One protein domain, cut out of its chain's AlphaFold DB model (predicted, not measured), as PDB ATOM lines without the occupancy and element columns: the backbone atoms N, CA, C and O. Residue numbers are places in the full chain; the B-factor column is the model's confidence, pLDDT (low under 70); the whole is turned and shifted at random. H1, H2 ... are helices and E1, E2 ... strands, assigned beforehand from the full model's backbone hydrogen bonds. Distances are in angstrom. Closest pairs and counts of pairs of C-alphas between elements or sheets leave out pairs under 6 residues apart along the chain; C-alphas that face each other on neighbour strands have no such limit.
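AT A GLANCE: This is residues 215 to 287 of the 337 residues of the protein "Uncharacterized protein C14orf118 homolog [Acyrthosiphon pisum]" of Lepeophtheirus salmonis (UniProt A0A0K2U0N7). A small sheet of three strands has two helices packed on one face: H2 runs along the strands over E3 and E2, and H1 lies beside H2, nearer to E1. A tail with no named element, residues 269 to 287, runs on past one end of this body, turns back near Asp 280 and makes much of the length. The printed part has 73 residues, with H1, E1, H2, E2 and E3 in that order; the sheet order is E1, E3, E2, antiparallel throughout. The class is mixed, helices and strands. The whole is compact, with a radius of gyration of the C-alphas of 12.5 A, yet elongated, spanning 38 by 23 by 20 A.

IN THESE COORDINATES: H1, residues 217 to 226, begins with C-alpha 217 at (5.275, 14.473, 75.594) and is 14.4 A long. E1 holds residues 232 to 236. H2, residues 240 to 252, is 18.7 A long. E2, residues 256 to 261, is 15.7 A long. E3, residues 264 to 268, ends with C-alpha 268 at (-2.857, 7.218, 86.571).

HOW THE PARTS SIT: Inner strand E3 pairs with E1 through N 233 and O 267, 2.8 A. It forms a hairpin with E2, with N 258 and O 266 at 2.8 A. E1, H2 and E2 form a split strand-helix-strand unit, its two strands running the same way with E3 between them; the crossover is right-handed. H2 is on the sheet at a height of 10.0 A, over E3 and, only just, E2, with 3 of its C-alphas there. Its line stands at 6 degrees to E3 on the local plane, along the strands. The closest C-alphas of H2 and E2, Ala 250 and Leu 257, are 6.3 A apart. H1 is also on the sheet; its C-alpha of Phe 224 is 7.1 A from that of Leu 233 in E1, their closest pair. The helices and sheet make two layers, helices on one face. H1 and H2 are close but not clearly touching, Cys 217 and Ile 246 having the closest C-alphas at 7.5 A, with a shallow tilt of 30 degrees, the same way. Each O i to N i+4 pair is within hydrogen-bond range in H1, and 8 of 9 in H2.

THE WHOLE: The C-alphas farthest apart, of Pro 262 and Asp 280, are 39.5 A apart. The printed part has no cut, and the four links between elements are tight. Mean pLDDT of the printed part is 86.6; residue 215 and residues 276 to 287 are under 70.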
ATOM      1  N   LEU A 215      10.642  10.904  72.616       64.44
ATOM      2  CA  LEU A 215       9.268  11.079  72.162       64.44
ATOM      3  C   LEU A 215       8.708  12.365  72.762       64.44
ATOM      4  O   LEU A 215       8.895  12.657  73.942       64.44
ATOM      5  N   ASN A 216       8.031  13.143  71.919       84.56
ATOM      6  CA  ASN A 216       7.319  14.327  72.364       84.56
ATOM      7  C   ASN A 216       6.316  13.914  73.447       84.56
ATOM      8  O   ASN A 216       5.671  12.869  73.332       84.56
ATOM      9  N   CYS A 217       6.167  14.743  74.475       88.75
ATOM     10  CA  CYS A 217       5.275  14.473  75.594       88.75
ATOM     11  C   CYS A 217       3.855  14.100  75.135       88.75
ATOM     12  O   CYS A 217       3.247  13.156  75.637       88.75
ATOM     13  N   ASN A 218       3.387  14.769  74.084       91.69
ATOM     14  CA  ASN A 218       2.092  14.509  73.469       91.69
ATOM     15  C   ASN A 218       1.948  13.097  72.904       91.69
ATOM     16  O   ASN A 218       0.876  12.509  73.020       91.69
ATOM     17  N   ASP A 219       2.994  12.540  72.298       91.56
ATOM     18  CA  ASP A 219       2.903  11.247  71.616       91.56
ATOM     19  C   ASP A 219       2.819  10.101  72.626       91.56
ATOM     20  O   ASP A 219       2.053   9.155  72.432       91.56
ATOM     21  N   LEU A 220       3.592  10.190  73.715       91.50
ATOM     22  CA  LEU A 220       3.537   9.226  74.817       91.50
ATOM     23  C   LEU A 220       2.175   9.266  75.502       91.50
ATOM     24  O   LEU A 220       1.545   8.223  75.674       91.50
ATOM     25  N   LEU A 221       1.693  10.469  75.810       93.06
ATOM     26  CA  LEU A 221       0.389  10.659  76.424       93.06
ATOM     27  C   LEU A 221      -0.749  10.176  75.519       93.06
ATOM     28  O   LEU A 221      -1.638   9.466  75.976       93.06
ATOM     29  N   SER A 222      -0.701  10.489  74.223       91.94
ATOM     30  CA  SER A 222      -1.719  10.052  73.261       91.94
ATOM     31  C   SER A 222      -1.768   8.531  73.151       91.94
ATOM     32  O   SER A 222      -2.851   7.949  73.153       91.94
ATOM     33  N   LYS A 223      -0.608   7.863  73.102       92.19
ATOM     34  CA  LYS A 223      -0.535   6.394  73.118       92.19
ATOM     35  C   LYS A 223      -1.072   5.816  74.420       92.19
ATOM     36  O   LYS A 223      -1.788   4.824  74.383       92.19
ATOM     37  N   PHE A 224      -0.748   6.440  75.550       94.31
ATOM     38  CA  PHE A 224      -1.273   6.036  76.846       94.31
ATOM     39  C   PHE A 224      -2.796   6.151  76.894       94.31
ATOM     40  O   PHE A 224      -3.450   5.194  77.285       94.31
ATOM     41  N   LEU A 225      -3.378   7.260  76.431       93.94
ATOM     42  CA  LEU A 225      -4.830   7.448  76.391       93.94
ATOM     43  C   LEU A 225      -5.529   6.464  75.441       93.94
ATOM     44  O   LEU A 225      -6.598   5.965  75.776       93.94
ATOM     45  N   GLN A 226      -4.912   6.139  74.303       92.75
ATOM     46  CA  GLN A 226      -5.438   5.153  73.349       92.75
ATOM     47  C   GLN A 226      -5.361   3.709  73.864       92.75
ATOM     48  O   GLN A 226      -6.171   2.870  73.472       92.75
ATOM     49  N   ASP A 227      -4.380   3.397  74.712       93.19
ATOM     50  CA  ASP A 227      -4.182   2.054  75.247       93.19
ATOM     51  C   ASP A 227      -5.042   1.831  76.496       93.19
ATOM     52  O   ASP A 227      -4.645   2.167  77.612       93.19
ATOM     53  N   SER A 228      -6.227   1.244  76.327       90.88
ATOM     54  CA  SER A 228      -7.134   0.923  77.438       90.88
ATOM     55  C   SER A 228      -6.563  -0.096  78.429       90.88
ATOM     56  O   SER A 228      -7.023  -0.145  79.566       90.88
ATOM     57  N   SER A 229      -5.552  -0.880  78.037       93.75
ATOM     58  CA  SER A 229      -4.920  -1.862  78.926       93.75
ATOM     59  C   SER A 229      -3.953  -1.225  79.927       93.75
ATOM     60  O   SER A 229      -3.692  -1.796  80.986       93.75
ATOM     61  N   ARG A 230      -3.446  -0.023  79.625       95.25
ATOM     62  CA  ARG A 230      -2.547   0.720  80.512       95.25
ATOM     63  C   ARG A 230      -3.339   1.681  81.382       95.25
ATOM     64  O   ARG A 230      -3.941   2.632  80.882       95.25
ATOM     65  N   ILE A 231      -3.288   1.440  82.687       96.12
ATOM     66  CA  ILE A 231      -3.892   2.295  83.717       96.12
ATOM     67  C   ILE A 231      -2.900   3.294  84.315       96.12
ATOM     68  O   ILE A 231      -3.305   4.373  84.732       96.12
ATOM     69  N   GLU A 232      -1.609   2.965  84.305       96.81
ATOM     70  CA  GLU A 232      -0.536   3.790  84.855       96.81
ATOM     71  C   GLU A 232       0.546   4.034  83.795       96.81
ATOM     72  O   GLU A 232       0.824   3.178  82.948       96.81
ATOM     73  N   LEU A 233       1.140   5.225  83.837       95.75
ATOM     74  CA  LEU A 233       2.268   5.641  83.016       95.75
ATOM     75  C   LEU A 233       3.311   6.300  83.915       95.75
ATOM     76  O   LEU A 233       3.070   7.361  84.488       95.75
ATOM     77  N   GLU A 234       4.476   5.675  83.999       95.69
ATOM     78  CA  GLU A 234       5.647   6.248  84.647       95.69
ATOM     79  C   GLU A 234       6.452   7.062  83.631       95.69
ATOM     80  O   GLU A 234       6.675   6.635  82.496       95.69
ATOM     81  N   TRP A 235       6.868   8.258  84.031       93.12
ATOM     82  CA  TRP A 235       7.530   9.211  83.162       93.12
ATOM     83  C   TRP A 235       8.739   9.839  83.843       93.12
ATOM     84  O   TRP A 235       8.616  10.621  84.786       93.12
ATOM     85  N   SER A 236       9.928   9.562  83.309       93.19
ATOM     86  CA  SER A 236      11.158  10.234  83.724       93.19
ATOM     87  C   SER A 236      11.287  11.614  83.062       93.19
ATOM     88  O   SER A 236      11.490  11.709  81.847       93.19
ATOM     89  N   VAL A 237      11.219  12.688  83.846       91.44
ATOM     90  CA  VAL A 237      11.279  14.076  83.370       91.44
ATOM     91  C   VAL A 237      12.461  14.805  83.993       91.44
ATOM     92  O   VAL A 237      12.470  15.167  85.175       91.44
ATOM     93  N   ARG A 238      13.468  15.069  83.155       90.00
ATOM     94  CA  ARG A 238      14.686  15.785  83.557       90.00
ATOM     95  C   ARG A 238      14.474  17.296  83.644       90.00
ATOM     96  O   ARG A 238      14.999  17.922  84.557       90.00
ATOM     97  N   ASP A 239      13.671  17.858  82.742       92.19
ATOM     98  CA  ASP A 239      13.490  19.302  82.620       92.19
ATOM     99  C   ASP A 239      12.237  19.796  83.348       92.19
ATOM    100  O   ASP A 239      11.126  19.321  83.123       92.19
ATOM    101  N   PHE A 240      12.393  20.837  84.168       89.69
ATOM    102  CA  PHE A 240      11.281  21.460  84.897       89.69
ATOM    103  C   PHE A 240      10.175  21.994  83.967       89.69
ATOM    104  O   PHE A 240       8.991  21.896  84.273       89.69
ATOM    105  N   ARG A 241      10.546  22.507  82.786       91.00
ATOM    106  CA  ARG A 241       9.588  23.019  81.790       91.00
ATOM    107  C   ARG A 241       8.629  21.945  81.284       91.00
ATOM    108  O   ARG A 241       7.471  22.254  81.019       91.00
ATOM    109  N   ASP A 242       9.097  20.709  81.152       91.88
ATOM    110  CA  ASP A 242       8.257  19.610  80.686       91.88
ATOM    111  C   ASP A 242       7.355  19.079  81.802       91.88
ATOM    112  O   ASP A 242       6.232  18.671  81.520       91.88
ATOM    113  N   ARG A 243       7.758  19.213  83.073       93.44
ATOM    114  CA  ARG A 243       6.877  18.907  84.215       93.44
ATOM    115  C   ARG A 243       5.626  19.765  84.198       93.44
ATOM    116  O   ARG A 243       4.535  19.224  84.304       93.44
ATOM    117  N   ASN A 244       5.770  21.071  83.979       94.31
ATOM    118  CA  ASN A 244       4.617  21.972  83.908       94.31
ATOM    119  C   ASN A 244       3.663  21.594  82.769       94.31
ATOM    120  O   ASN A 244       2.450  21.644  82.947       94.31
ATOM    121  N   LYS A 245       4.187  21.154  81.617       94.56
ATOM    122  CA  LYS A 245       3.345  20.648  80.522       94.56
ATOM    123  C   LYS A 245       2.614  19.368  80.916       94.56
ATOM    124  O   LYS A 245       1.447  19.212  80.596       94.56
ATOM    125  N   ILE A 246       3.286  18.458  81.617       94.75
ATOM    126  CA  ILE A 246       2.687  17.196  82.066       94.75
ATOM    127  C   ILE A 246       1.597  17.443  83.107       94.75
ATOM    128  O   ILE A 246       0.552  16.808  83.033       94.75
ATOM    129  N   VAL A 247       1.789  18.408  84.007       96.00
ATOM    130  CA  VAL A 247       0.743  18.867  84.933       96.00
ATOM    131  C   VAL A 247      -0.455  19.421  84.157       96.00
ATOM    132  O   VAL A 247      -1.588  19.028  84.418       96.00
ATOM    133  N   GLN A 248      -0.222  20.266  83.147       95.88
ATOM    134  CA  GLN A 248      -1.300  20.778  82.290       95.88
ATOM    135  C   GLN A 248      -2.047  19.651  81.571       95.88
ATOM    136  O   GLN A 248      -3.271  19.672  81.507       95.88
ATOM    137  N   PHE A 249      -1.332  18.644  81.067       94.75
ATOM    138  CA  PHE A 249      -1.956  17.472  80.464       94.75
ATOM    139  C   PHE A 249      -2.748  16.641  81.466       94.75
ATOM    140  O   PHE A 249      -3.838  16.181  81.135       94.75
ATOM    141  N   ALA A 250      -2.229  16.456  82.678       96.00
ATOM    142  CA  ALA A 250      -2.947  15.748  83.723       96.00
ATOM    143  C   ALA A 250      -4.293  16.427  84.003       96.00
ATOM    144  O   ALA A 250      -5.322  15.762  83.960       96.00
ATOM    145  N   ASN A 251      -4.295  17.753  84.145       96.06
ATOM    146  CA  ASN A 251      -5.515  18.528  84.360       96.06
ATOM    147  C   ASN A 251      -6.463  18.448  83.154       96.06
ATOM    148  O   ASN A 251      -7.644  18.154  83.317       96.06
ATOM    149  N   LEU A 252      -5.944  18.633  81.933       94.50
ATOM    150  CA  LEU A 252      -6.744  18.626  80.703       94.50
ATOM    151  C   LEU A 252      -7.478  17.295  80.483       94.50
ATOM    152  O   LEU A 252      -8.627  17.283  80.053       94.50
ATOM    153  N   TYR A 253      -6.815  16.175  80.771       94.38
ATOM    154  CA  TYR A 253      -7.372  14.836  80.575       94.38
ATOM    155  C   TYR A 253      -7.932  14.214  81.861       94.38
ATOM    156  O   TYR A 253      -8.279  13.032  81.854       94.38
ATOM    157  N   SER A 254      -8.025  14.988  82.952       95.81
ATOM    158  CA  SER A 254      -8.479  14.521  84.272       95.81
ATOM    159  C   SER A 254      -7.720  13.278  84.777       95.81
ATOM    160  O   SER A 254      -8.304  12.335  85.316       95.81
ATOM    161  N   LEU A 255      -6.401  13.247  84.568       96.56
ATOM    162  CA  LEU A 255      -5.503  12.190  85.037       96.56
ATOM    163  C   LEU A 255      -5.023  12.497  86.456       96.56
ATOM    164  O   LEU A 255      -4.780  13.649  86.806       96.56
ATOM    165  N   ASN A 256      -4.803  11.455  87.253       97.25
ATOM    166  CA  ASN A 256      -4.187  11.601  88.566       97.25
ATOM    167  C   ASN A 256      -2.659  11.612  88.411       97.25
ATOM    168  O   ASN A 256      -2.091  10.670  87.857       97.25
ATOM    169  N   LEU A 257      -2.002  12.672  88.880       97.44
ATOM    170  CA  LEU A 257      -0.552  12.838  88.824       97.44
ATOM    171  C   LEU A 257       0.050  12.657  90.220       97.44
ATOM    172  O   LEU A 257      -0.294  13.382  91.149       97.44
ATOM    173  N   LYS A 258       1.002  11.732  90.350       97.69
ATOM    174  CA  LYS A 258       1.787  11.515  91.569       97.69
ATOM    175  C   LYS A 258       3.267  11.766  91.302       97.69
ATOM    176  O   LYS A 258       3.797  11.369  90.264       97.69
ATOM    177  N   PHE A 259       3.931  12.419  92.248       96.12
ATOM    178  CA  PHE A 259       5.372  12.656  92.228       96.12
ATOM    179  C   PHE A 259       6.029  11.579  93.091       96.12
ATOM    180  O   PHE A 259       5.855  11.591  94.306       96.12
ATOM    181  N   GLU A 260       6.713  10.623  92.465       95.44
ATOM    182  CA  GLU A 260       7.348   9.506  93.183       95.44
ATOM    183  C   GLU A 260       8.819   9.816  93.478       95.44
ATOM    184  O   GLU A 260       9.263   9.701  94.616       95.44
ATOM    185  N   ASP A 261       9.534  10.344  92.484       93.56
ATOM    186  CA  ASP A 261      10.921  10.788  92.616       93.56
ATOM    187  C   ASP A 261      11.072  12.245  92.181       93.56
ATOM    188  O   ASP A 261      10.268  12.759  91.394       93.56
ATOM    189  N   PRO A 262      12.184  12.911  92.553       91.75
ATOM    190  CA  PRO A 262      12.495  14.242  92.052       91.75
ATOM    191  C   PRO A 262      12.582  14.312  90.530       91.75
ATOM    192  O   PRO A 262      12.600  15.427  90.024       91.75
ATOM    193  N   PHE A 263      12.650  13.191  89.802       93.00
ATOM    194  CA  PHE A 263      12.673  13.135  88.336       93.00
ATOM    195  C   PHE A 263      11.628  12.200  87.727       93.00
ATOM    196  O   PHE A 263      11.603  12.087  86.504       93.00
ATOM    197  N   THR A 264      10.769  11.571  88.529       94.81
ATOM    198  CA  THR A 264       9.815  10.568  88.042       94.81
ATOM    199  C   THR A 264       8.401  10.966  88.424       94.81
ATOM    200  O   THR A 264       8.091  11.224  89.588       94.81
ATOM    201  N   LEU A 265       7.546  11.032  87.409       95.75
ATOM    202  CA  LEU A 265       6.133  11.357  87.515       95.75
ATOM    203  C   LEU A 265       5.315  10.128  87.152       95.75
ATOM    204  O   LEU A 265       5.594   9.483  86.144       95.75
ATOM    205  N   ARG A 266       4.278   9.835  87.930       96.81
ATOM    206  CA  ARG A 266       3.352   8.742  87.646       96.81
ATOM    207  C   ARG A 266       1.973   9.299  87.335       96.81
ATOM    208  O   ARG A 266       1.345   9.932  88.179       96.81
ATOM    209  N   LEU A 267       1.509   9.070  86.113       96.62
ATOM    210  CA  LEU A 267       0.161   9.401  85.662       96.62
ATOM    211  C   LEU A 267      -0.722   8.163  85.770       96.62
ATOM    212  O   LEU A 267      -0.377   7.106  85.251       96.62
ATOM    213  N   THR A 268      -1.875   8.295  86.411       97.50
ATOM    214  CA  THR A 268      -2.857   7.218  86.571       97.50
ATOM    215  C   THR A 268      -4.177   7.637  85.943       97.50
ATOM    216  O   THR A 268      -4.640   8.764  86.146       97.50
ATOM    217  N   LYS A 269      -4.799   6.739  85.179       96.75
ATOM    218  CA  LYS A 269      -6.125   6.992  84.623       96.75
ATOM    219  C   LYS A 269      -7.176   6.956  85.722       96.75
ATOM    220  O   LYS A 269      -7.229   6.021  86.514       96.75
ATOM    221  N   THR A 270      -8.029   7.967  85.737       94.88
ATOM    222  CA  THR A 270      -9.237   8.015  86.562       94.88
ATOM    223  C   THR A 270     -10.445   7.530  85.755       94.88
ATOM    224  O   THR A 270     -10.394   7.434  84.524       94.88
ATOM    225  N   CYS A 271     -11.557   7.250  86.431       89.62
ATOM    226  CA  CYS A 271     -12.840   6.961  85.781       89.62
ATOM    227  C   CYS A 271     -13.338   8.111  84.884       89.62
ATOM    228  O   CYS A 271     -14.064   7.855  83.927       89.62
ATOM    229  N   ASN A 272     -12.896   9.345  85.145       86.44
ATOM    230  CA  ASN A 272     -13.271  10.544  84.391       86.44
ATOM    231  C   ASN A 272     -12.351  10.816  83.195       86.44
ATOM    232  O   ASN A 272     -12.531  11.807  82.489       86.44
ATOM    233  N   THR A 273     -11.348   9.968  82.962       83.94
ATOM    234  CA  THR A 273     -10.430  10.183  81.845       83.94
ATOM    235  C   THR A 273     -11.162  10.104  80.520       83.94
ATOM    236  O   THR A 273     -11.853   9.130  80.222       83.94
ATOM    237  N   VAL A 274     -10.991  11.146  79.708       74.81
ATOM    238  CA  VAL A 274     -11.561  11.212  78.364       74.81
ATOM    239  C   VAL A 274     -10.933  10.100  77.528       74.81
ATOM    240  O   VAL A 274      -9.782  10.193  77.094       74.81
ATOM    241  N   GLN A 275     -11.678   9.014  77.322       72.62
ATOM    242  CA  GLN A 275     -11.234   7.918  76.474       72.62
ATOM    243  C   GLN A 275     -11.431   8.312  75.013       72.62
ATOM    244  O   GLN A 275     -12.551   8.387  74.505       72.62
ATOM    245  N   LEU A 276     -10.322   8.546  74.314       65.50
ATOM    246  CA  LEU A 276     -10.299   8.690  72.860       65.50
ATOM    247  C   LEU A 276     -10.441   7.299  72.229       65.50
ATOM    248  O   LEU A 276      -9.479   6.704  71.740       65.50
ATOM    249  N   ASN A 277     -11.655   6.753  72.271       64.19
ATOM    250  CA  ASN A 277     -11.980   5.502  71.598       64.19
ATOM    251  C   ASN A 277     -12.060   5.757  70.087       64.19
ATOM    252  O   ASN A 277     -13.119   5.971  69.505       64.19
ATOM    253  N   ASN A 278     -10.897   5.708  69.434       60.28
ATOM    254  CA  ASN A 278     -10.729   5.956  67.998       60.28
ATOM    255  C   ASN A 278     -11.470   4.958  67.089       60.28
ATOM    256  O   ASN A 278     -11.467   5.136  65.873       60.28
ATOM    257  N   LYS A 279     -12.061   3.889  67.637       63.31
ATOM    258  CA  LYS A 279     -12.711   2.850  66.828       63.31
ATOM    259  C   LYS A 279     -14.101   3.248  66.334       63.31
ATOM    260  O   LYS A 279     -14.465   2.803  65.254       63.31
ATOM    261  N   ASP A 280     -14.788   4.155  67.032       57.66
ATOM    262  CA  ASP A 280     -16.155   4.546  66.659       57.66
ATOM    263  C   ASP A 280     -16.333   6.055  66.439       57.66
ATOM    264  O   ASP A 280     -17.412   6.496  66.051       57.66
ATOM    265  N   GLY A 281     -15.299   6.874  66.689       55.19
ATOM    266  CA  GLY A 281     -15.394   8.339  66.590       55.19
ATOM    267  C   GLY A 281     -16.445   8.957  67.525       55.19
ATOM    268  O   GLY A 281     -16.762  10.138  67.413       55.19
ATOM    269  N   LEU A 282     -16.995   8.159  68.441       54.56
ATOM    270  CA  LEU A 282     -17.969   8.568  69.432       54.56
ATOM    271  C   LEU A 282     -17.203   8.887  70.712       54.56
ATOM    272  O   LEU A 282     -16.670   7.993  71.371       54.56
ATOM    273  N   PHE A 283     -17.134  10.175  71.041       53.03
ATOM    274  CA  PHE A 283     -16.717  10.639  72.358       53.03
ATOM    275  C   PHE A 283     -17.706  10.072  73.381       53.03
ATOM    276  O   PHE A 283     -18.819  10.572  73.534       53.03
ATOM    277  N   LEU A 284     -17.324   8.977  74.034       52.97
ATOM    278  CA  LEU A 284     -18.070   8.437  75.160       52.97
ATOM    279  C   LEU A 284     -17.827   9.376  76.336       52.97
ATOM    280  O   LEU A 284     -16.753   9.364  76.934       52.97
ATOM    281  N   ILE A 285     -18.811  10.226  76.618       56.00
ATOM    282  CA  ILE A 285     -18.828  11.057  77.819       56.00
ATOM    283  C   ILE A 285     -18.883  10.099  79.021       56.00
ATOM    284  O   ILE A 285     -19.845   9.326  79.122       56.00
ATOM    285  N   PRO A 286     -17.878  10.102  79.917       45.59
ATOM    286  CA  PRO A 286     -17.910   9.288  81.124       45.59
ATOM    287  C   PRO A 286     -19.148   9.652  81.955       45.59
ATOM    288  O   PRO A 286     -19.345  10.815  82.293       45.59
ATOM    289  N   GLY A 287     -20.008   8.671  82.240       53.91
ATOM    290  CA  GLY A 287     -21.240   8.859  83.022       53.91
ATOM    291  C   GLY A 287     -22.544   8.826  82.220       53.91
ATOM    292  O   GLY A 287     -23.612   8.728  82.819       53.91
TER     293      GLY A 287